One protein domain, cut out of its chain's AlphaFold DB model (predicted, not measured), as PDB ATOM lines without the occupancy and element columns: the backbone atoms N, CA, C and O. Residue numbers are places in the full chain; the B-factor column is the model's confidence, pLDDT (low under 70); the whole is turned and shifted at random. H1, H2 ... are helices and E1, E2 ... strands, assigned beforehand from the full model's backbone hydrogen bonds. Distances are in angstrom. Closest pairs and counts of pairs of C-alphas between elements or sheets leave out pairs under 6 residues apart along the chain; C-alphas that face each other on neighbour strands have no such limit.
ATOM      1  N   GLU A  27     -46.243 -19.957 -53.207       95.38
ATOM      2  CA  GLU A  27     -46.519 -18.643 -52.608       95.38
ATOM      3  C   GLU A  27     -47.529 -18.743 -51.454       95.38
ATOM      4  O   GLU A  27     -47.361 -18.105 -50.415       95.38
ATOM      5  N   THR A  28     -48.550 -19.594 -51.600       96.31
ATOM      6  CA  THR A  28     -49.541 -19.821 -50.542       96.31
ATOM      7  C   THR A  28     -48.911 -20.527 -49.343       96.31
ATOM      8  O   THR A  28     -49.088 -20.068 -48.214       96.31
ATOM      9  N   ALA A  29     -48.147 -21.606 -49.568       96.94
ATOM     10  CA  ALA A  29     -47.444 -22.307 -48.489       96.94
ATOM     11  C   ALA A  29     -46.478 -21.368 -47.752       96.94
ATOM     12  O   ALA A  29     -46.481 -21.321 -46.523       96.94
ATOM     13  N   LEU A  30     -45.713 -20.566 -48.496       95.69
ATOM     14  CA  LEU A  30     -44.775 -19.591 -47.948       95.69
ATOM     15  C   LEU A  30     -45.490 -18.524 -47.111       95.69
ATOM     16  O   LEU A  30     -45.081 -18.241 -45.987       95.69
ATOM     17  N   GLY A  31     -46.601 -17.974 -47.608       94.38
ATOM     18  CA  GLY A  31     -47.411 -17.009 -46.864       94.38
ATOM     19  C   GLY A  31     -47.999 -17.584 -45.569       94.38
ATOM     20  O   GLY A  31     -48.062 -16.884 -44.558       94.38
ATOM     21  N   MET A  32     -48.405 -18.859 -45.572       96.00
ATOM     22  CA  MET A  32     -48.849 -19.567 -44.364       96.00
ATOM     23  C   MET A  32     -47.696 -19.762 -43.374       96.00
ATOM     24  O   MET A  32     -47.853 -19.456 -42.192       96.00
ATOM     25  N   SER A  33     -46.540 -20.210 -43.865       96.12
ATOM     26  CA  SER A  33     -45.332 -20.438 -43.071       96.12
ATOM     27  C   SER A  33     -44.850 -19.163 -42.374       96.12
ATOM     28  O   SER A  33     -44.648 -19.174 -41.162       96.12
ATOM     29  N   ARG A  34     -44.775 -18.028 -43.083       92.19
ATOM     30  CA  ARG A  34     -44.384 -16.729 -42.501       92.19
ATOM     31  C   ARG A  34     -45.308 -16.290 -41.370       92.19
ATOM     32  O   ARG A  34     -44.847 -15.941 -40.289       92.19
ATOM     33  N   LYS A  35     -46.625 -16.384 -41.578       91.62
ATOM     34  CA  LYS A  35     -47.608 -16.058 -40.531       91.62
ATOM     35  C   LYS A  35     -47.484 -16.981 -39.319       91.62
ATOM     36  O   LYS A  35     -47.640 -16.522 -38.189       91.62
ATOM     37  N   ALA A  36     -47.230 -18.272 -39.543       94.12
ATOM     38  CA  ALA A  36     -47.006 -19.230 -38.465       94.12
ATOM     39  C   ALA A  36     -45.722 -18.908 -37.682       94.12
ATOM     40  O   ALA A  36     -45.755 -18.920 -36.454       94.12
ATOM     41  N   PHE A  37     -44.640 -18.549 -38.375       92.50
ATOM     42  CA  PHE A  37     -43.365 -18.139 -37.782       92.50
ATOM     43  C   PHE A  37     -43.529 -16.912 -36.870       92.50
ATOM     44  O   PHE A  37     -43.219 -16.978 -35.681       92.50
ATOM     45  N   GLU A  38     -44.119 -15.829 -37.389       85.44
ATOM     46  CA  GLU A  38     -44.376 -14.598 -36.626       85.44
ATOM     47  C   GLU A  38     -45.270 -14.851 -35.401       85.44
ATOM     48  O   GLU A  38     -45.036 -14.316 -34.313       85.44
ATOM     49  N   ARG A  39     -46.303 -15.688 -35.558       88.06
ATOM     50  CA  ARG A  39     -47.237 -16.009 -34.473       88.06
ATOM     51  C   ARG A  39     -46.610 -16.907 -33.408       88.06
ATOM     52  O   ARG A  39     -46.889 -16.710 -32.230       88.06
ATOM     53  N   SER A  40     -45.774 -17.863 -33.805       89.38
ATOM     54  CA  SER A  40     -45.068 -18.771 -32.893       89.38
ATOM     55  C   SER A  40     -44.162 -18.001 -31.928       89.38
ATOM     56  O   SER A  40     -44.206 -18.223 -30.715       89.38
ATOM     57  N   ALA A  41     -43.429 -17.013 -32.447       83.94
ATOM     58  CA  ALA A  41     -42.590 -16.142 -31.633       83.94
ATOM     59  C   ALA A  41     -43.403 -15.320 -30.629       83.94
ATOM     60  O   ALA A  41     -43.038 -15.261 -29.458       83.94
ATOM     61  N   LYS A  42     -44.531 -14.743 -31.064       83.31
ATOM     62  CA  LYS A  42     -45.442 -14.000 -30.184       83.31
ATOM     63  C   LYS A  42     -46.006 -14.856 -29.060       83.31
ATOM     64  O   LYS A  42     -45.968 -14.427 -27.915       83.31
ATOM     65  N   ILE A  43     -46.513 -16.048 -29.378       85.00
ATOM     66  CA  ILE A  43     -47.066 -16.965 -28.370       85.00
ATOM     67  C   ILE A  43     -45.988 -17.301 -27.341       85.00
ATOM     68  O   ILE A  43     -46.201 -17.094 -26.155       85.00
ATOM     69  N   SER A  44     -44.814 -17.737 -27.805       84.50
ATOM     70  CA  SER A  44     -43.705 -18.110 -26.923       84.50
ATOM     71  C   SER A  44     -43.278 -16.946 -26.025       84.50
ATOM     72  O   SER A  44     -43.095 -17.111 -24.824       84.50
ATOM     73  N   PHE A  45     -43.168 -15.750 -26.600       84.62
ATOM     74  CA  PHE A  45     -42.784 -14.545 -25.883       84.62
ATOM     75  C   PHE A  45     -43.807 -14.132 -24.816       84.62
ATOM     76  O   PHE A  45     -43.435 -13.929 -23.663       84.62
ATOM     77  N   PHE A  46     -45.092 -14.034 -25.169       78.12
ATOM     78  CA  PHE A  46     -46.121 -13.600 -24.224       78.12
ATOM     79  C   PHE A  46     -46.435 -14.648 -23.158       78.12
ATOM     80  O   PHE A  46     -46.728 -14.266 -22.031       78.12
ATOM     81  N   SER A  47     -46.317 -15.943 -23.466       77.62
ATOM     82  CA  SER A  47     -46.383 -16.992 -22.443       77.62
ATOM     83  C   SER A  47     -45.294 -16.799 -21.385       77.62
ATOM     84  O   SER A  47     -45.607 -16.783 -20.199       77.62
ATOM     85  N   ASN A  48     -44.050 -16.534 -21.803       71.44
ATOM     86  CA  ASN A  48     -42.949 -16.271 -20.873       71.44
ATOM     87  C   ASN A  48     -43.155 -14.972 -20.071       71.44
ATOM     88  O   ASN A  48     -42.827 -14.917 -18.889       71.44
ATOM     89  N   ILE A  49     -43.696 -13.915 -20.690       69.69
ATOM     90  CA  ILE A  49     -43.994 -12.657 -19.984       69.69
ATOM     91  C   ILE A  49     -45.118 -12.828 -18.967       69.69
ATOM     92  O   ILE A  49     -45.023 -12.268 -17.880       69.69
ATOM     93  N   GLN A  50     -46.173 -13.575 -19.293       67.31
ATOM     94  CA  GLN A  50     -47.282 -13.786 -18.366       67.31
ATOM     95  C   GLN A  50     -46.809 -14.531 -17.113       67.31
ATOM     96  O   GLN A  50     -47.107 -14.092 -16.008       67.31
ATOM     97  N   GLU A  51     -45.982 -15.567 -17.274       66.31
ATOM     98  CA  GLU A  51     -45.346 -16.259 -16.144       66.31
ATOM     99  C   GLU A  51     -44.505 -15.310 -15.273       66.31
ATOM    100  O   GLU A  51     -44.529 -15.410 -14.049       66.31
ATOM    101  N   LEU A  52     -43.798 -14.351 -15.885       59.56
ATOM    102  CA  LEU A  52     -43.033 -13.328 -15.160       59.56
ATOM    103  C   LEU A  52     -43.927 -12.315 -14.428       59.56
ATOM    104  O   LEU A  52     -43.539 -11.808 -13.379       59.56
ATOM    105  N   LEU A  53     -45.087 -11.979 -14.994       58.94
ATOM    106  CA  LEU A  53     -46.052 -11.049 -14.405       58.94
ATOM    107  C   LEU A  53     -46.820 -11.663 -13.228       58.94
ATOM    108  O   LEU A  53     -47.189 -10.926 -12.315       58.94
ATOM    109  N   ASP A  54     -47.045 -12.977 -13.251       61.34
ATOM    110  CA  ASP A  54     -47.794 -13.713 -12.226       61.34
ATOM    111  C   ASP A  54     -46.951 -14.019 -10.962       61.34
ATOM    112  O   ASP A  54     -47.497 -14.413  -9.928       61.34
ATOM    113  N   ASP A  55     -45.629 -13.801 -10.996       59.00
ATOM    114  CA  ASP A  55     -44.730 -13.957  -9.842       59.00
ATOM    115  C   ASP A  55     -44.677 -12.671  -8.982       59.00
ATOM    116  O   ASP A  55     -43.809 -11.802  -9.132       59.00
ATOM    117  N   GLU A  56     -45.636 -12.532  -8.055       50.03
ATOM    118  CA  GLU A  56     -45.837 -11.332  -7.214       50.03
ATOM    119  C   GLU A  56     -44.601 -10.911  -6.383       50.03
ATOM    120  O   GLU A  56     -44.454  -9.729  -6.038       50.03
ATOM    121  N   ASN A  57     -43.669 -11.832  -6.103       51.47
ATOM    122  CA  ASN A  57     -42.477 -11.577  -5.281       51.47
ATOM    123  C   ASN A  57     -41.381 -10.756  -5.992       51.47
ATOM    124  O   ASN A  57     -40.423 -10.332  -5.342       51.47
ATOM    125  N   ASN A  58     -41.510 -10.496  -7.299       50.56
ATOM    126  CA  ASN A  58     -40.506  -9.801  -8.120       50.56
ATOM    127  C   ASN A  58     -40.964  -8.421  -8.644       50.56
ATOM    128  O   ASN A  58     -40.278  -7.780  -9.444       50.56
ATOM    129  N   SER A  59     -42.102  -7.924  -8.158       47.25
ATOM    130  CA  SER A  59     -42.811  -6.730  -8.653       47.25
ATOM    131  C   SER A  59     -41.998  -5.419  -8.662       47.25
ATOM    132  O   SER A  59     -42.237  -4.559  -9.506       47.25
ATOM    133  N   ASN A  60     -40.981  -5.270  -7.803       44.34
ATOM    134  CA  ASN A  60     -40.076  -4.106  -7.825       44.34
ATOM    135  C   ASN A  60     -38.765  -4.343  -8.603       44.34
ATOM    136  O   ASN A  60     -38.082  -3.381  -8.966       44.34
ATOM    137  N   SER A  61     -38.401  -5.600  -8.884       44.84
ATOM    138  CA  SER A  61     -37.186  -5.933  -9.635       44.84
ATOM    139  C   SER A  61     -37.448  -5.925 -11.144       44.84
ATOM    140  O   SER A  61     -36.653  -5.368 -11.879       44.84
ATOM    141  N   ILE A  62     -38.603  -6.385 -11.641       48.38
ATOM    142  CA  ILE A  62     -38.863  -6.532 -13.091       48.38
ATOM    143  C   ILE A  62     -38.787  -5.200 -13.863       48.38
ATOM    144  O   ILE A  62     -38.253  -5.159 -14.972       48.38
ATOM    145  N   VAL A  63     -39.233  -4.091 -13.259       49.06
ATOM    146  CA  VAL A  63     -39.136  -2.739 -13.852       49.06
ATOM    147  C   VAL A  63     -37.677  -2.246 -13.937       49.06
ATOM    148  O   VAL A  63     -37.371  -1.375 -14.752       49.06
ATOM    149  N   SER A  64     -36.771  -2.822 -13.136       42.97
ATOM    150  CA  SER A  64     -35.369  -2.403 -12.990       42.97
ATOM    151  C   SER A  64     -34.313  -3.436 -13.430       42.97
ATOM    152  O   SER A  64     -33.188  -3.032 -13.713       42.97
ATOM    153  N   SER A  65     -34.630  -4.736 -13.534       42.00
ATOM    154  CA  SER A  65     -33.630  -5.819 -13.599       42.00
ATOM    155  C   SER A  65     -33.798  -6.846 -14.726       42.00
ATOM    156  O   SER A  65     -32.894  -7.655 -14.907       42.00
ATOM    157  N   ASN A  66     -34.870  -6.809 -15.527       49.34
ATOM    158  CA  ASN A  66     -34.999  -7.612 -16.761       49.34
ATOM    159  C   ASN A  66     -35.118  -6.698 -17.994       49.34
ATOM    160  O   ASN A  66     -36.071  -6.759 -18.768       49.34
ATOM    161  N   SER A  67     -34.132  -5.813 -18.156       57.09
ATOM    162  CA  SER A  67     -34.162  -4.602 -18.991       57.09
ATOM    163  C   SER A  67     -34.298  -4.797 -20.510       57.09
ATOM    164  O   SER A  67     -34.215  -3.809 -21.239       57.09
ATOM    165  N   ASN A  68     -34.529  -6.013 -21.025       74.94
ATOM    166  CA  ASN A  68     -34.590  -6.238 -22.468       74.94
ATOM    167  C   ASN A  68     -35.694  -7.183 -22.953       74.94
ATOM    168  O   ASN A  68     -35.451  -8.236 -23.543       74.94
ATOM    169  N   ILE A  69     -36.935  -6.757 -22.734       83.31
ATOM    170  CA  ILE A  69     -38.150  -7.393 -23.255       83.31
ATOM    171  C   ILE A  69     -38.060  -7.613 -24.779       83.31
ATOM    172  O   ILE A  69     -38.390  -8.686 -25.277       83.31
ATOM    173  N   LEU A  70     -37.540  -6.645 -25.539       88.12
ATOM    174  CA  LEU A  70     -37.381  -6.792 -26.993       88.12
ATOM    175  C   LEU A  70     -36.308  -7.823 -27.378       88.12
ATOM    176  O   LEU A  70     -36.494  -8.559 -28.347       88.12
ATOM    177  N   GLY A  71     -35.236  -7.933 -26.596       88.12
ATOM    178  CA  GLY A  71     -34.244  -8.997 -26.713       88.12
ATOM    179  C   GLY A  71     -34.837 -10.381 -26.482       88.12
ATOM    180  O   GLY A  71     -34.572 -11.300 -27.251       88.12
ATOM    181  N   GLN A  72     -35.708 -10.529 -25.481       86.19
ATOM    182  CA  GLN A  72     -36.419 -11.788 -25.218       86.19
ATOM    183  C   GLN A  72     -37.393 -12.150 -26.349       86.19
ATOM    184  O   GLN A  72     -37.493 -13.320 -26.732       86.19
ATOM    185  N   TYR A  73     -38.080 -11.160 -26.930       88.62
ATOM    186  CA  TYR A  73     -38.889 -11.369 -28.135       88.62
ATOM    187  C   TYR A  73     -38.023 -11.847 -29.306       88.62
ATOM    188  O   TYR A  73     -38.347 -12.850 -29.944       88.62
ATOM    189  N   ALA A  74     -36.886 -11.192 -29.554       90.06
ATOM    190  CA  ALA A  74     -35.959 -11.579 -30.613       90.06
ATOM    191  C   ALA A  74     -35.382 -12.992 -30.402       90.06
ATOM    192  O   ALA A  74     -35.301 -13.771 -31.349       90.06
ATOM    193  N   GLN A  75     -35.070 -13.361 -29.159       88.38
ATOM    194  CA  GLN A  75     -34.628 -14.708 -28.800       88.38
ATOM    195  C   GLN A  75     -35.738 -15.758 -28.974       88.38
ATOM    196  O   GLN A  75     -35.477 -16.899 -29.358       88.38
ATOM    197  N   SER A  76     -36.992 -15.396 -28.700       89.44
ATOM    198  CA  SER A  76     -38.143 -16.272 -28.960       89.44
ATOM    199  C   SER A  76     -38.311 -16.499 -30.462       89.44
ATOM    200  O   SER A  76     -38.504 -17.628 -30.907       89.44
ATOM    201  N   LEU A  77     -38.150 -15.441 -31.256       89.44
ATOM    202  CA  LEU A  77     -38.183 -15.502 -32.711       89.44
ATOM    203  C   LEU A  77     -37.019 -16.327 -33.282       89.44
ATOM    204  O   LEU A  77     -37.231 -17.095 -34.215       89.44
ATOM    205  N   SER A  78     -35.814 -16.246 -32.708       89.00
ATOM    206  CA  SER A  78     -34.660 -17.036 -33.166       89.00
ATOM    207  C   SER A  78     -34.826 -18.542 -32.944       89.00
ATOM    208  O   SER A  78     -34.101 -19.340 -33.530       89.00
ATOM    209  N   LYS A  79     -35.768 -18.934 -32.081       87.94
ATOM    210  CA  LYS A  79     -36.151 -20.328 -31.813       87.94
ATOM    211  C   LYS A  79     -37.457 -20.719 -32.511       87.94
ATOM    212  O   LYS A  79     -37.875 -21.872 -32.414       87.94
ATOM    213  N   ALA A  80     -38.123 -19.776 -33.177       90.88
ATOM    214  CA  ALA A  80     -39.402 -20.017 -33.816       90.88
ATOM    215  C   ALA A  80     -39.231 -20.793 -35.126       90.88
ATOM    216  O   ALA A  80     -38.251 -20.649 -35.857       90.88
ATOM    217  N   ILE A  81     -40.250 -21.586 -35.439       92.62
ATOM    218  CA  ILE A  81     -40.417 -22.239 -36.730       92.62
ATOM    219  C   ILE A  81     -41.825 -21.952 -37.239       92.62
ATOM    220  O   ILE A  81     -42.809 -22.060 -36.504       92.62
ATOM    221  N   GLY A  82     -41.917 -21.558 -38.501       95.12
ATOM    222  CA  GLY A  82     -43.163 -21.498 -39.246       95.12
ATOM    223  C   GLY A  82     -43.217 -22.636 -40.240       95.12
ATOM    224  O   GLY A  82     -42.226 -22.900 -40.917       95.12
ATOM    225  N   ILE A  83     -44.366 -23.302 -40.329       96.94
ATOM    226  CA  ILE A  83     -44.638 -24.291 -41.370       96.94
ATOM    227  C   ILE A  83     -45.977 -23.973 -42.012       96.94
ATOM    228  O   ILE A  83     -46.978 -23.745 -41.331       96.94
ATOM    229  N   GLY A  84     -45.991 -23.969 -43.338       97.38
ATOM    230  CA  GLY A  84     -47.193 -23.843 -44.146       97.38
ATOM    231  C   GLY A  84     -47.292 -25.006 -45.116       97.38
ATOM    232  O   GLY A  84     -46.293 -25.399 -45.706       97.38
ATOM    233  N   CYS A  85     -48.490 -25.554 -45.301       97.38
ATOM    234  CA  CYS A  85     -48.734 -26.623 -46.260       97.38
ATOM    235  C   CYS A  85     -50.015 -26.334 -47.039       97.38
ATOM    236  O   CYS A  85     -51.056 -26.041 -46.452       97.38
ATOM    237  N   THR A  86     -49.947 -26.453 -48.362       95.94
ATOM    238  CA  THR A  86     -51.120 -26.469 -49.238       95.94
ATOM    239  C   THR A  86     -51.008 -27.626 -50.216       95.94
ATOM    240  O   THR A  86     -49.935 -27.905 -50.746       95.94
ATOM    241  N   GLY A  87     -52.113 -28.324 -50.459       93.06
ATOM    242  CA  GLY A  87     -52.113 -29.535 -51.267       93.06
ATOM    243  C   GLY A  87     -53.364 -29.682 -52.116       93.06
ATOM    244  O   GLY A  87     -54.478 -29.356 -51.708       93.06
ATOM    245  N   ALA A  88     -53.167 -30.214 -53.316       91.50
ATOM    246  CA  ALA A  88     -54.210 -30.760 -54.159       91.50
ATOM    247  C   ALA A  88     -54.046 -32.279 -54.141       91.50
ATOM    248  O   ALA A  88     -53.287 -32.824 -54.930       91.50
ATOM    249  N   ILE A  89     -54.739 -32.936 -53.219       87.94
ATOM    250  CA  ILE A  89     -54.757 -34.397 -53.080       87.94
ATOM    251  C   ILE A  89     -56.064 -34.990 -53.605       87.94
ATOM    252  O   ILE A  89     -57.029 -34.253 -53.882       87.94
ATOM    253  N   ARG A  90     -56.095 -36.319 -53.710       85.75
ATOM    254  CA  ARG A  90     -57.246 -37.113 -54.130       85.75
ATOM    255  C   ARG A  90     -58.496 -36.702 -53.357       85.75
ATOM    256  O   ARG A  90     -58.508 -36.540 -52.138       85.75
ATOM    257  N   SER A  91     -59.591 -36.531 -54.087       81.75
ATOM    258  CA  SER A  91     -60.896 -36.169 -53.536       81.75
ATOM    259  C   SER A  91     -61.989 -37.078 -54.075       81.75
ATOM    260  O   SER A  91     -61.840 -37.667 -55.141       81.75
ATOM    261  N   LYS A  92     -63.113 -37.161 -53.344       74.62
ATOM    262  CA  LYS A  92     -64.279 -37.981 -53.726       74.62
ATOM    263  C   LYS A  92     -64.772 -37.670 -55.144       74.62
ATOM    264  O   LYS A  92     -65.145 -38.574 -55.877       74.62
ATOM    265  N   THR A  93     -64.749 -36.394 -55.531       72.31
ATOM    266  CA  THR A  93     -64.917 -35.957 -56.920       72.31
ATOM    267  C   THR A  93     -63.540 -35.747 -57.558       72.31
ATOM    268  O   THR A  93     -62.732 -34.998 -56.996       72.31
ATOM    269  N   PRO A  94     -63.231 -36.376 -58.708       71.75
ATOM    270  CA  PRO A  94     -61.941 -36.202 -59.372       71.75
ATOM    271  C   PRO A  94     -61.672 -34.737 -59.735       71.75
ATOM    272  O   PRO A  94     -62.502 -34.073 -60.361       71.75
ATOM    273  N   LYS A  95     -60.495 -34.225 -59.362       70.25
ATOM    274  CA  LYS A  95     -60.055 -32.866 -59.708       70.25
ATOM    275  C   LYS A  95     -59.254 -32.863 -61.012       70.25
ATOM    276  O   LYS A  95     -58.411 -33.729 -61.260       70.25
ATOM    277  N   LYS A  96     -59.472 -31.830 -61.833       67.06
ATOM    278  CA  LYS A  96     -58.567 -31.483 -62.941       67.06
ATOM    279  C   LYS A  96     -57.292 -30.860 -62.350       67.06
ATOM    280  O   LYS A  96     -57.391 -30.007 -61.476       67.06
ATOM    281  N   GLY A  97     -56.114 -31.278 -62.816       78.06
ATOM    282  CA  GLY A  97     -54.809 -30.823 -62.298       78.06
ATOM    283  C   GLY A  97     -53.999 -31.929 -61.615       78.06
ATOM    284  O   GLY A  97     -54.525 -33.014 -61.394       78.06
ATOM    285  N   LYS A  98     -52.711 -31.686 -61.342       85.06
ATOM    286  CA  LYS A  98     -51.789 -32.658 -60.720       85.06
ATOM    287  C   LYS A  98     -52.162 -32.917 -59.257       85.06
ATOM    288  O   LYS A  98     -52.637 -31.995 -58.595       85.06
ATOM    289  N   HIS A  99     -51.911 -34.130 -58.764       91.62
ATOM    290  CA  HIS A  99     -51.848 -34.338 -57.319       91.62
ATOM    291  C   HIS A  99     -50.491 -33.826 -56.838       91.62
ATOM    292  O   HIS A  99     -49.459 -34.185 -57.402       91.62
ATOM    293  N   GLN A 100     -50.493 -32.891 -55.894       93.25
ATOM    294  CA  GLN A 100     -49.270 -32.224 -55.453       93.25
ATOM    295  C   GLN A 100     -49.449 -31.540 -54.104       93.25
ATOM    296  O   GLN A 100     -50.560 -31.144 -53.747       93.25
ATOM    297  N   ALA A 101     -48.342 -31.315 -53.408       96.06
ATOM    298  CA  ALA A 101     -48.294 -30.500 -52.206       96.06
ATOM    299  C   ALA A 101     -47.117 -29.527 -52.253       96.06
ATOM    300  O   ALA A 101     -46.045 -29.855 -52.756       96.06
ATOM    301  N   PHE A 102     -47.335 -28.335 -51.713       97.62
ATOM    302  CA  PHE A 102     -46.294 -27.374 -51.394       97.62
ATOM    303  C   PHE A 102     -46.218 -27.251 -49.881       97.62
ATOM    304  O   PHE A 102     -47.219 -26.925 -49.241       97.62
ATOM    305  N   ILE A 103     -45.035 -27.483 -49.327       98.38
ATOM    306  CA  ILE A 103     -44.729 -27.217 -47.925       98.38
ATOM    307  C   ILE A 103     -43.666 -26.127 -47.891       98.38
ATOM    308  O   ILE A 103     -42.735 -26.150 -48.688       98.38
ATOM    309  N   ALA A 104     -43.809 -25.167 -46.993       98.06
ATOM    310  CA  ALA A 104     -42.811 -24.144 -46.748       98.06
ATOM    311  C   ALA A 104     -42.430 -24.135 -45.272       98.06
ATOM    312  O   ALA A 104     -43.277 -24.388 -44.413       98.06
ATOM    313  N   VAL A 105     -41.165 -23.826 -45.010       97.50
ATOM    314  CA  VAL A 105     -40.593 -23.684 -43.676       97.50
ATOM    315  C   VAL A 105     -39.908 -22.327 -43.581       97.50
ATOM    316  O   VAL A 105     -39.136 -21.946 -44.463       97.50
ATOM    317  N   ASN A 106     -40.184 -21.600 -42.502       95.12
ATOM    318  CA  ASN A 106     -39.496 -20.374 -42.130       95.12
ATOM    319  C   ASN A 106     -38.819 -20.563 -40.780       95.12
ATOM    320  O   ASN A 106     -39.474 -20.913 -39.799       95.12
ATOM    321  N   ILE A 107     -37.520 -20.305 -40.746       93.12
ATOM    322  CA  ILE A 107     -36.701 -20.300 -39.534       93.12
ATOM    323  C   ILE A 107     -35.783 -19.084 -39.559       93.12
ATOM    324  O   ILE A 107     -35.618 -18.437 -40.594       93.12
ATOM    325  N   MET A 108     -35.153 -18.796 -38.428       90.56
ATOM    326  CA  MET A 108     -34.064 -17.832 -38.354       90.56
ATOM    327  C   MET A 108     -32.738 -18.572 -38.214       90.56
ATOM    328  O   MET A 108     -32.633 -19.508 -37.422       90.56
ATOM    329  N   ASN A 109     -31.725 -18.170 -38.977       87.19
ATOM    330  CA  ASN A 109     -30.381 -18.714 -38.809       87.19
ATOM    331  C   ASN A 109     -29.635 -18.032 -37.645       87.19
ATOM    332  O   ASN A 109     -30.112 -17.068 -37.043       87.19
ATOM    333  N   SER A 110     -28.426 -18.511 -37.352       80.69
ATOM    334  CA  SER A 110     -27.566 -17.968 -36.292       80.69
ATOM    335  C   SER A 110     -27.119 -16.519 -36.516       80.69
ATOM    336  O   SER A 110     -26.687 -15.871 -35.571       80.69
ATOM    337  N   GLU A 111     -27.206 -16.008 -37.745       77.44
ATOM    338  CA  GLU A 111     -26.886 -14.616 -38.090       77.44
ATOM    339  C   GLU A 111     -28.100 -13.680 -37.944       77.44
ATOM    340  O   GLU A 111     -27.995 -12.483 -38.206       77.44
ATOM    341  N   GLY A 112     -29.260 -14.210 -37.543       77.25
ATOM    342  CA  GLY A 112     -30.498 -13.446 -37.410       77.25
ATOM    343  C   GLY A 112     -31.270 -13.257 -38.719       77.25
ATOM    344  O   GLY A 112     -32.240 -12.499 -38.748       77.25
ATOM    345  N   LYS A 113     -30.867 -13.927 -39.806       86.56
ATOM    346  CA  LYS A 113     -31.546 -13.846 -41.105       86.56
ATOM    347  C   LYS A 113     -32.662 -14.878 -41.219       86.56
ATOM    348  O   LYS A 113     -32.526 -16.010 -40.749       86.56
ATOM    349  N   VAL A 114     -33.749 -14.504 -41.894       89.62
ATOM    350  CA  VAL A 114     -34.855 -15.424 -42.185       89.62
ATOM    351  C   VAL A 114     -34.446 -16.351 -43.326       89.62
ATOM    352  O   VAL A 114     -34.139 -15.903 -44.431       89.62
ATOM    353  N   VAL A 115     -34.476 -17.653 -43.058       93.62
ATOM    354  CA  VAL A 115     -34.276 -18.710 -44.049       93.62
ATOM    355  C   VAL A 115     -35.643 -19.229 -44.470       93.62
ATOM    356  O   VAL A 115     -36.476 -19.597 -43.638       93.62
ATOM    357  N   ASN A 116     -35.871 -19.244 -45.777       95.56
ATOM    358  CA  ASN A 116     -37.077 -19.757 -46.401       95.56
ATOM    359  C   ASN A 116     -36.719 -21.068 -47.102       95.56
ATOM    360  O   ASN A 116     -35.811 -21.087 -47.933       95.56
ATOM    361  N   LYS A 117     -37.452 -22.139 -46.799       97.25
ATOM    362  CA  LYS A 117     -37.350 -23.416 -47.508       97.25
ATOM    363  C   LYS A 117     -38.698 -23.792 -48.086       97.25
ATOM    364  O   LYS A 117     -39.714 -23.630 -47.410       97.25
ATOM    365  N   THR A 118     -38.728 -24.303 -49.305       97.94
ATOM    366  CA  THR A 118     -39.956 -24.784 -49.939       97.94
ATOM    367  C   THR A 118     -39.745 -26.146 -50.569       97.94
ATOM    368  O   THR A 118     -38.703 -26.427 -51.154       97.94
ATOM    369  N   TYR A 119     -40.765 -26.986 -50.453       97.81
ATOM    370  CA  TYR A 119     -40.775 -28.368 -50.900       97.81
ATOM    371  C   TYR A 119     -42.003 -28.576 -51.770       97.81
ATOM    372  O   TYR A 119     -43.132 -28.366 -51.320       97.81
ATOM    373  N   HIS A 120     -41.791 -28.981 -53.016       97.56
ATOM    374  CA  HIS A 120     -42.860 -29.308 -53.950       97.56
ATOM    375  C   HIS A 120     -42.859 -30.808 -54.214       97.56
ATOM    376  O   HIS A 120     -41.974 -31.336 -54.882       97.56
ATOM    377  N   LEU A 121     -43.867 -31.484 -53.670       96.50
ATOM    378  CA  LEU A 121     -44.126 -32.900 -53.882       96.50
ATOM    379  C   LEU A 121     -45.115 -33.057 -55.036       96.50
ATOM    380  O   LEU A 121     -46.226 -32.526 -54.975       96.50
ATOM    381  N   ILE A 122     -44.732 -33.808 -56.068       94.12
ATOM    382  CA  ILE A 122     -45.634 -34.224 -57.149       94.12
ATOM    383  C   ILE A 122     -45.964 -35.699 -56.951       94.12
ATOM    384  O   ILE A 122     -45.059 -36.530 -56.919       94.12
ATOM    385  N   LEU A 123     -47.257 -35.997 -56.847       92.00
ATOM    386  CA  LEU A 123     -47.787 -37.334 -56.608       92.00
ATOM    387  C   LEU A 123     -48.248 -37.975 -57.921       92.00
ATOM    388  O   LEU A 123     -48.819 -37.302 -58.792       92.00
ATOM    389  N   GLU A 124     -48.047 -39.285 -58.049       90.12
ATOM    390  CA  GLU A 124     -48.616 -40.053 -59.153       90.12
ATOM    391  C   GLU A 124     -50.121 -40.242 -58.928       90.12
ATOM    392  O   GLU A 124     -50.575 -40.685 -57.871       90.12
ATOM    393  N   LYS A 125     -50.921 -39.882 -59.934       86.06
ATOM    394  CA  LYS A 125     -52.379 -39.955 -59.822       86.06
ATOM    395  C   LYS A 125     -52.868 -41.386 -59.681       86.06
ATOM    396  O   LYS A 125     -52.371 -42.286 -60.348       86.06
ATOM    397  N   ASP A 126     -53.907 -41.542 -58.863       84.00
ATOM    398  CA  ASP A 126     -54.689 -42.775 -58.721       84.00
ATOM    399  C   ASP A 126     -53.875 -43.990 -58.231       84.00
ATOM    400  O   ASP A 126     -54.327 -45.128 -58.329       84.00
ATOM    401  N   ARG A 127     -52.684 -43.749 -57.662       89.38
ATOM    402  CA  ARG A 127     -51.837 -44.774 -57.034       89.38
ATOM    403  C   ARG A 127     -52.077 -44.955 -55.542       89.38
ATOM    404  O   ARG A 127     -51.713 -45.997 -55.010       89.38
ATOM    405  N   ARG A 128     -52.650 -43.943 -54.891       90.75
ATOM    406  CA  ARG A 128     -52.934 -43.912 -53.455       90.75
ATOM    407  C   ARG A 128     -54.381 -43.535 -53.188       90.75
ATOM    408  O   ARG A 128     -54.993 -42.757 -53.931       90.75
ATOM    409  N   GLU A 129     -54.938 -44.075 -52.117       91.94
ATOM    410  CA  GLU A 129     -56.127 -43.528 -51.479       91.94
ATOM    411  C   GLU A 129     -55.808 -42.178 -50.833       91.94
ATOM    412  O   GLU A 129     -54.658 -41.828 -50.564       91.94
ATOM    413  N   ARG A 130     -56.848 -41.374 -50.597       90.50
ATOM    414  CA  ARG A 130     -56.676 -40.027 -50.035       90.50
ATOM    415  C   ARG A 130     -55.906 -40.048 -48.710       90.50
ATOM    416  O   ARG A 130     -55.063 -39.188 -48.488       90.50
ATOM    417  N   GLU A 131     -56.212 -41.012 -47.851       92.69
ATOM    418  CA  GLU A 131     -55.590 -41.173 -46.532       92.69
ATOM    419  C   GLU A 131     -54.085 -41.445 -46.643       92.69
ATOM    420  O   GLU A 131     -53.298 -40.930 -45.855       92.69
ATOM    421  N   GLU A 132     -53.664 -42.186 -47.667       93.44
ATOM    422  CA  GLU A 132     -52.255 -42.484 -47.917       93.44
ATOM    423  C   GLU A 132     -51.511 -41.253 -48.464       93.44
ATOM    424  O   GLU A 132     -50.376 -40.994 -48.064       93.44
ATOM    425  N   GLU A 133     -52.149 -40.444 -49.323       93.81
ATOM    426  CA  GLU A 133     -51.588 -39.149 -49.744       93.81
ATOM    427  C   GLU A 133     -51.459 -38.174 -48.558       93.81
ATOM    428  O   GLU A 133     -50.433 -37.503 -48.416       93.81
ATOM    429  N   GLU A 134     -52.461 -38.115 -47.671       93.56
ATOM    430  CA  GLU A 134     -52.406 -37.317 -46.436       93.56
ATOM    431  C   GLU A 134     -51.305 -37.816 -45.486       93.56
ATOM    432  O   GLU A 134     -50.583 -37.000 -44.905       93.56
ATOM    433  N   CYS A 135     -51.125 -39.134 -45.361       95.00
ATOM    434  CA  CYS A 135     -50.076 -39.744 -44.544       95.00
ATOM    435  C   CYS A 135     -48.671 -39.401 -45.063       95.00
ATOM    436  O   CYS A 135     -47.810 -38.996 -44.278       95.00
ATOM    437  N   LEU A 136     -48.448 -39.483 -46.379       95.88
ATOM    438  CA  LEU A 136     -47.177 -39.113 -47.004       95.88
ATOM    439  C   LEU A 136     -46.849 -37.629 -46.782       95.88
ATOM    440  O   LEU A 136     -45.738 -37.296 -46.368       95.88
ATOM    441  N   ILE A 137     -47.818 -36.735 -46.999       96.56
ATOM    442  CA  ILE A 137     -47.629 -35.291 -46.787       96.56
ATOM    443  C   ILE A 137     -47.370 -34.984 -45.307       96.56
ATOM    444  O   ILE A 137     -46.473 -34.206 -44.991       96.56
ATOM    445  N   SER A 138     -48.111 -35.613 -44.393       96.50
ATOM    446  CA  SER A 138     -47.917 -35.434 -42.948       96.50
ATOM    447  C   SER A 138     -46.540 -35.926 -42.500       96.50
ATOM    448  O   SER A 138     -45.865 -35.251 -41.726       96.50
ATOM    449  N   SER A 139     -46.085 -37.058 -43.040       96.94
ATOM    450  CA  SER A 139     -44.746 -37.595 -42.776       96.94
ATOM    451  C   SER A 139     -43.654 -36.670 -43.316       96.94
ATOM    452  O   SER A 139     -42.660 -36.440 -42.632       96.94
ATOM    453  N   LEU A 140     -43.860 -36.052 -44.485       97.31
ATOM    454  CA  LEU A 140     -42.949 -35.027 -44.995       97.31
ATOM    455  C   LEU A 140     -42.903 -33.805 -44.063       97.31
ATOM    456  O   LEU A 140     -41.820 -33.332 -43.743       97.31
ATOM    457  N   ILE A 141     -44.043 -33.325 -43.554       97.31
ATOM    458  CA  ILE A 141     -44.068 -32.224 -42.572       97.31
ATOM    459  C   ILE A 141     -43.276 -32.591 -41.306       97.31
ATOM    460  O   ILE A 141     -42.491 -31.776 -40.822       97.31
ATOM    461  N   LEU A 142     -43.442 -33.810 -40.784       95.75
ATOM    462  CA  LEU A 142     -42.697 -34.292 -39.615       95.75
ATOM    463  C   LEU A 142     -41.190 -34.381 -39.885       95.75
ATOM    464  O   LEU A 142     -40.404 -33.927 -39.056       95.75
ATOM    465  N   LYS A 143     -40.788 -34.887 -41.058       95.19
ATOM    466  CA  LYS A 143     -39.386 -34.892 -41.500       95.19
ATOM    467  C   LYS A 143     -38.797 -33.482 -41.460       95.19
ATOM    468  O   LYS A 143     -37.755 -33.263 -40.851       95.19
ATOM    469  N   LEU A 144     -39.510 -32.513 -42.030       95.19
ATOM    470  CA  LEU A 144     -39.070 -31.120 -42.081       95.19
ATOM    471  C   LEU A 144     -39.009 -30.465 -40.696       95.19
ATOM    472  O   LEU A 144     -38.105 -29.670 -40.441       95.19
ATOM    473  N   LEU A 145     -39.923 -30.808 -39.783       92.75
ATOM    474  CA  LEU A 145     -39.841 -30.389 -38.382       92.75
ATOM    475  C   LEU A 145     -38.568 -30.927 -37.729       92.75
ATOM    476  O   LEU A 145     -37.798 -30.147 -37.178       92.75
ATOM    477  N   ILE A 146     -38.309 -32.231 -37.835       91.69
ATOM    478  CA  ILE A 146     -37.104 -32.859 -37.276       91.69
ATOM    479  C   ILE A 146     -35.844 -32.185 -37.830       91.69
ATOM    480  O   ILE A 146     -34.931 -31.832 -37.083       91.69
ATOM    481  N   GLU A 147     -35.797 -31.934 -39.133       89.94
ATOM    482  CA  GLU A 147     -34.648 -31.306 -39.778       89.94
ATOM    483  C   GLU A 147     -34.418 -29.862 -39.319       89.94
ATOM    484  O   GLU A 147     -33.264 -29.484 -39.111       89.94
ATOM    485  N   ASN A 148     -35.474 -29.080 -39.080       88.62
ATOM    486  CA  ASN A 148     -35.356 -27.629 -38.897       88.62
ATOM    487  C   ASN A 148     -35.605 -27.117 -37.467       88.62
ATOM    488  O   ASN A 148     -35.229 -25.984 -37.182       88.62
ATOM    489  N   SER A 149     -36.204 -27.900 -36.564       85.38
ATOM    490  CA  SER A 149     -36.507 -27.454 -35.190       85.38
ATOM    491  C   SER A 149     -35.716 -28.176 -34.101       85.38
ATOM    492  O   SER A 149     -35.488 -27.602 -33.038       85.38
ATOM    493  N   LEU A 150     -35.278 -29.417 -34.340       85.75
ATOM    494  CA  LEU A 150     -34.587 -30.198 -33.314       85.75
ATOM    495  C   LEU A 150     -33.143 -29.691 -33.099       85.75
ATOM    496  O   LEU A 150     -32.344 -29.700 -34.045       85.75
ATOM    497  N   PRO A 151     -32.763 -29.308 -31.863       85.00
ATOM    498  CA  PRO A 151     -31.403 -28.894 -31.533       85.00
ATOM    499  C   PRO A 151     -30.355 -29.977 -31.825       85.00
ATOM    500  O   PRO A 151     -30.591 -31.169 -31.613       85.00
ATOM    501  N   HIS A 152     -29.155 -29.567 -32.247       86.38
ATOM    502  CA  HIS A 152     -28.066 -30.487 -32.605       86.38
ATOM    503  C   HIS A 152     -27.680 -31.442 -31.461       86.38
ATOM    504  O   HIS A 152     -27.431 -32.625 -31.683       86.38
ATOM    505  N   ASN A 153     -27.673 -30.954 -30.220       88.69
ATOM    506  CA  ASN A 153     -27.395 -31.772 -29.038       88.69
ATOM    507  C   ASN A 153     -28.461 -32.852 -28.794       88.69
ATOM    508  O   ASN A 153     -28.137 -33.879 -28.218       88.69
ATOM    509  N   ILE A 154     -29.705 -32.649 -29.240       89.38
ATOM    510  CA  ILE A 154     -30.754 -33.675 -29.162       89.38
ATOM    511  C   ILE A 154     -30.618 -34.658 -30.328       89.38
ATOM    512  O   ILE A 154     -30.721 -35.867 -30.124       89.38
ATOM    513  N   LYS A 155     -30.323 -34.160 -31.537       87.44
ATOM    514  CA  LYS A 155     -30.118 -34.987 -32.741       87.44
ATOM    515  C   LYS A 155     -28.935 -35.945 -32.641       87.44
ATOM    516  O   LYS A 155     -28.924 -36.948 -33.334       87.44
ATOM    517  N   THR A 156     -27.926 -35.623 -31.834       90.69
ATOM    518  CA  THR A 156     -26.689 -36.415 -31.710       90.69
ATOM    519  C   THR A 156     -26.744 -37.498 -30.637       90.69
ATOM    520  O   THR A 156     -25.806 -38.281 -30.510       90.69
ATOM    521  N   ILE A 157     -27.840 -37.583 -29.880       95.19
ATOM    522  CA  ILE A 157     -28.071 -38.678 -28.934       95.19
ATOM    523  C   ILE A 157     -28.275 -39.969 -29.738       95.19
ATOM    524  O   ILE A 157     -29.128 -40.002 -30.621       95.19
ATOM    525  N   ALA A 158     -27.521 -41.028 -29.422       94.38
ATOM    526  CA  ALA A 158     -27.503 -42.275 -30.198       94.38
ATOM    527  C   ALA A 158     -28.903 -42.890 -30.401       94.38
ATOM    528  O   ALA A 158     -29.252 -43.282 -31.511       94.38
ATOM    529  N   GLU A 159     -29.728 -42.906 -29.350       94.31
ATOM    530  CA  GLU A 159     -31.116 -43.388 -29.411       94.31
ATOM    531  C   GLU A 159     -31.970 -42.556 -30.385       94.31
ATOM    532  O   GLU A 159     -32.705 -43.106 -31.204       94.31
ATOM    533  N   ASN A 160     -31.824 -41.227 -30.364       93.38
ATOM    534  CA  ASN A 160     -32.547 -40.339 -31.275       93.38
ATOM    535  C   ASN A 160     -32.061 -40.484 -32.717       93.38
ATOM    536  O   ASN A 160     -32.874 -40.432 -33.632       93.38
ATOM    537  N   GLN A 161     -30.757 -40.680 -32.932       93.94
ATOM    538  CA  GLN A 161     -30.211 -40.930 -34.268       93.94
ATOM    539  C   GLN A 161     -30.818 -42.187 -34.882       93.94
ATOM    540  O   GLN A 161     -31.244 -42.152 -36.033       93.94
ATOM    541  N   GLN A 162     -30.914 -43.263 -34.098       95.94
ATOM    542  CA  GLN A 162     -31.556 -44.493 -34.542       95.94
ATOM    543  C   GLN A 162     -33.020 -44.247 -34.934       95.94
ATOM    544  O   GLN A 162     -33.417 -44.603 -36.041       95.94
ATOM    545  N   LEU A 163     -33.798 -43.580 -34.074       94.88
ATOM    546  CA  LEU A 163     -35.204 -43.263 -34.349       94.88
ATOM    547  C   LEU A 163     -35.383 -42.388 -35.598       94.88
ATOM    548  O   LEU A 163     -36.286 -42.628 -36.396       94.88
ATOM    549  N   ILE A 164     -34.520 -41.386 -35.786       94.19
ATOM    550  CA  ILE A 164     -34.546 -40.514 -36.968       94.19
ATOM    551  C   ILE A 164     -34.262 -41.334 -38.231       94.19
ATOM    552  O   ILE A 164     -35.008 -41.218 -39.200       94.19
ATOM    553  N   SER A 165     -33.253 -42.208 -38.218       94.88
ATOM    554  CA  SER A 165     -32.945 -43.077 -39.361       94.88
ATOM    555  C   SER A 165     -34.066 -44.078 -39.666       94.88
ATOM    556  O   SER A 165     -34.388 -44.312 -40.829       94.88
ATOM    557  N   GLU A 166     -34.693 -44.665 -38.645       96.50
ATOM    558  CA  GLU A 166     -35.859 -45.543 -38.815       96.50
ATOM    559  C   GLU A 166     -37.039 -44.790 -39.445       96.50
ATOM    560  O   GLU A 166     -37.658 -45.280 -40.395       96.50
ATOM    561  N   PHE A 167     -37.309 -43.570 -38.975       96.12
ATOM    562  CA  PHE A 167     -38.341 -42.705 -39.533       96.12
ATOM    563  C   PHE A 167     -38.047 -42.310 -40.988       96.12
ATOM    564  O   PHE A 167     -38.939 -42.390 -41.831       96.12
ATOM    565  N   GLU A 168     -36.808 -41.934 -41.313       94.81
ATOM    566  CA  GLU A 168     -36.397 -41.605 -42.684       94.81
ATOM    567  C   GLU A 168     -36.576 -42.793 -43.634       94.81
ATOM    568  O   GLU A 168     -37.104 -42.630 -44.734       94.81
ATOM    569  N   ASN A 169     -36.209 -44.002 -43.202       95.62
ATOM    570  CA  ASN A 169     -36.431 -45.221 -43.980       95.62
ATOM    571  C   ASN A 169     -37.924 -45.483 -44.202       95.62
ATOM    572  O   ASN A 169     -38.342 -45.772 -45.326       95.62
ATOM    573  N   SER A 170     -38.737 -45.329 -43.152       95.75
ATOM    574  CA  SER A 170     -40.192 -45.442 -43.258       95.75
ATOM    575  C   SER A 170     -40.752 -44.415 -44.241       95.75
ATOM    576  O   SER A 170     -41.543 -44.781 -45.104       95.75
ATOM    577  N   PHE A 171     -40.328 -43.153 -44.164       96.00
ATOM    578  CA  PHE A 171     -40.768 -42.099 -45.076       96.00
ATOM    579  C   PHE A 171     -40.384 -42.392 -46.531       96.00
ATOM    580  O   PHE A 171     -41.228 -42.297 -47.419       96.00
ATOM    581  N   ASN A 172     -39.137 -42.793 -46.780       93.94
ATOM    582  CA  ASN A 172     -38.665 -43.108 -48.128       93.94
ATOM    583  C   ASN A 172     -39.438 -44.280 -48.745       93.94
ATOM    584  O   ASN A 172     -39.691 -44.270 -49.946       93.94
ATOM    585  N   SER A 173     -39.880 -45.246 -47.933       93.75
ATOM    586  CA  SER A 173     -40.728 -46.351 -48.401       93.75
ATOM    587  C   SER A 173     -42.141 -45.925 -48.822       93.75
ATOM    588  O   SER A 173     -42.810 -46.665 -49.542       93.75
ATOM    589  N   LEU A 174     -42.600 -44.738 -48.401       93.38
ATOM    590  CA  LEU A 174     -43.897 -44.197 -48.806       93.38
ATOM    591  C   LEU A 174     -43.867 -43.595 -50.212       93.38
ATOM    592  O   LEU A 174     -44.937 -43.462 -50.799       93.38
ATOM    593  N   LEU A 175     -42.704 -43.202 -50.743       93.81
ATOM    594  CA  LEU A 175     -42.558 -42.565 -52.058       93.81
ATOM    595  C   LEU A 175     -42.455 -43.604 -53.180       93.81
ATOM    596  O   LEU A 175     -41.800 -44.631 -53.030       93.81
ATOM    597  N   PHE A 176     -43.061 -43.312 -54.333       93.69
ATOM    598  CA  PHE A 176     -42.811 -44.087 -55.552       93.69
ATOM    599  C   PHE A 176     -41.613 -43.527 -56.325       93.69
ATOM    600  O   PHE A 176     -41.360 -42.325 -56.290       93.69
ATOM    601  N   ASP A 177     -40.938 -44.366 -57.118       89.75
ATOM    602  CA  ASP A 177     -39.784 -43.964 -57.946       89.75
ATOM    603  C   ASP A 177     -40.093 -42.815 -58.929       89.75
ATOM    604  O   ASP A 177     -39.209 -42.065 -59.350       89.75
ATOM    605  N   SER A 178     -41.360 -42.690 -59.336       89.50
ATOM    606  CA  SER A 178     -41.861 -41.642 -60.230       89.50
ATOM    607  C   SER A 178     -42.080 -40.299 -59.525       89.50
ATOM    608  O   SER A 178     -42.151 -39.258 -60.189       89.50
ATOM    609  N   GLU A 179     -42.184 -40.305 -58.199       92.88
ATOM    610  CA  GLU A 179     -42.497 -39.140 -57.389       92.88
ATOM    611  C   GLU A 179     -41.231 -38.422 -56.962       92.88
ATOM    612  O   GLU A 179     -40.198 -39.014 -56.660       92.88
ATOM    613  N   LYS A 180     -41.307 -37.095 -56.969       88.06
ATOM    614  CA  LYS A 180     -40.159 -36.243 -56.685       88.06
ATOM    615  C   LYS A 180     -40.565 -35.133 -55.744       88.06
ATOM    616  O   LYS A 180     -41.655 -34.570 -55.866       88.06
ATOM    617  N   ILE A 181     -39.638 -34.815 -54.850       95.88
ATOM    618  CA  ILE A 181     -39.682 -33.638 -53.995       95.88
ATOM    619  C   ILE A 181     -38.603 -32.699 -54.515       95.88
ATOM    620  O   ILE A 181     -37.420 -33.031 -54.464       95.88
ATOM    621  N   SER A 182     -38.999 -31.553 -55.061       96.25
ATOM    622  CA  SER A 182     -38.055 -30.477 -55.359       96.25
ATOM    623  C   SER A 182     -37.976 -29.513 -54.186       96.25
ATOM    624  O   SER A 182     -39.002 -29.114 -53.640       96.25
ATOM    625  N   GLU A 183     -36.754 -29.131 -53.825       96.44
ATOM    626  CA  GLU A 183     -36.459 -28.205 -52.735       96.44
ATOM    627  C   GLU A 183     -35.908 -26.887 -53.279       96.44
ATOM    628  O   GLU A 183     -35.161 -26.865 -54.264       96.44
ATOM    629  N   ARG A 184     -36.261 -25.782 -52.621       97.06
ATOM    630  CA  ARG A 184     -35.570 -24.500 -52.761       97.06
ATOM    631  C   ARG A 184     -35.290 -23.927 -51.384       97.06
ATOM    632  O   ARG A 184     -36.153 -23.973 -50.516       97.06
ATOM    633  N   GLU A 185     -34.116 -23.333 -51.228       96.31
ATOM    634  CA  GLU A 185     -33.714 -22.621 -50.019       96.31
ATOM    635  C   GLU A 185     -33.115 -21.270 -50.404       96.31
ATOM    636  O   GLU A 185     -32.314 -21.173 -51.336       96.31
ATOM    637  N   TRP A 186     -33.518 -20.220 -49.697       95.69
ATOM    638  CA  TRP A 186     -32.904 -18.904 -49.808       95.69
ATOM    639  C   TRP A 186     -32.993 -18.158 -48.481       95.69
ATOM    640  O   TRP A 186     -33.860 -18.417 -47.644       95.69
ATOM    641  N   THR A 187     -32.087 -17.206 -48.301       93.19
ATOM    642  CA  THR A 187     -32.060 -16.322 -47.136       93.19
ATOM    643  C   THR A 187     -32.465 -14.919 -47.565       93.19
ATOM    644  O   THR A 187     -32.117 -14.483 -48.662       93.19
ATOM    645  N   GLU A 188     -33.203 -14.223 -46.709       87.38
ATOM    646  CA  GLU A 188     -33.559 -12.819 -46.903       87.38
ATOM    647  C   GLU A 188     -32.707 -11.938 -45.993       87.38
ATOM    648  O   GLU A 188     -32.439 -12.287 -44.839       87.38
ATOM    649  N   ASP A 189     -32.257 -10.799 -46.519       85.19
ATOM    650  CA  ASP A 189     -31.597  -9.797 -45.694       85.19
ATOM    651  C   ASP A 189     -32.596  -9.217 -44.693       85.19
ATOM    652  O   ASP A 189     -33.755  -8.956 -45.022       85.19
TER     653      ASP A 189
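AT A GLANCE: This is residues 27 to 189 of the 419 residues of the protein "Predicted protein" of Naegleria gruberi (UniProt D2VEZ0). A twisted four-stranded sheet has residues 27 to 41 of the long helix H1 packed on one face and helix H4 on the other, while the rest of H1 runs on past the sheet and H3 folds back beside that stretch, with little H2 near the far tip. On the side of H4 away from the sheet, H6 folds back to make a V with H4; the two come closest where H6 ends, and H5 lies on the link at the wide end. The 163 printed residues hold six named helices and four named strands, in the order H1, H2, H3, E1, E2, E3, H4, H5, H6, E4; the sheet runs E1, E2, E3, E4, fully antiparallel, and the class is mixed. The whole is loose and elongated, with a radius of gyration of the C-alphas of 19.9 A and spans of 66 by 39 by 32 A.

HOW THE PARTS SIT: H1, residues 27 to 53, is on the sheet of E1, residues 81 to 88, E2, residues 99 to 108, E3, residues 114 to 123, and E4, residues 180 to 188. The closest C-alphas of H1 and E1 are those of Phe 37 and Gly 82, 3.7 A apart. With its residues 37 to 45 alone, H1 touches H3, residues 69 to 78, opposite ways at a steep tilt of 42 degrees; their closest C-alphas are those of Ala 41 and Leu 77, 4.6 A apart. H3 only grazes the sheet, with its residues 77 to 78. H2, residues 62 to 65, is not on the sheet and touches no helix. E1, E2 and E3 form a meander, each strand the antiparallel neighbour of the one before; E1 and E2 are a hairpin, as are E2 and E3. N 84 and O 104 are within hydrogen-bond range at 2.9 A, as are N 105 and O 117 at 2.8 A. E4 is an edge strand, antiparallel to E3 at 165 degrees, with N 118 and O 184 at 2.9 A. H4, residues 130 to 149, lies over E2 and E3 at a height over the sheet of 9.4 A, along the strands, at 16 degrees to E2 on the local plane. With H1 on one face and H4 on the other, there are three layers, helices on both faces of a sheet. H4 touches H6, residues 158 to 174, opposite ways at a shallow tilt of 33 degrees, only just short of steep; their closest C-alphas are those of Leu 136 and Leu 174, 6.3 A apart. H5, residues 152 to 155, is close to H6 but not clearly touching it, the C-alphas of Lys 155 and Gln 161 being 6.1 A apart. Every O i to N i+4 pair is within hydrogen-bond range in H1, H3, H4 and H6; H2 and H5 are too short for such a pair.

IN THESE COORDINATES: H1 begins at C-alpha 27, (-46.519, -18.643, -52.608), and is 39.0 A long. H2 measures 5.3 A and H3 14.3 A. E1 is 23.8 A long, E2 30.8 A and E3 29.2 A. H4 begins at C-alpha 130, (-56.676, -40.027, -50.035), and is 28.0 A long; H5 measures 4.9 A and H6 24.9 A. E4, 26.2 A long, ends at C-alpha 188, (-33.559, -12.819, -46.903).

THE WHOLE: The two C-alphas farthest apart are those of Asn 60 and Asp 126, at 65.6 A. Residues 54 to 61 stand free, and so do residues 156 to 162, of which 158 to 162 belong to H6. The printed part has no cut, and no link is long. Mean pLDDT of the printed part is 86.3; residues 49 to 67 and residue 96 of this predicted model are under 70.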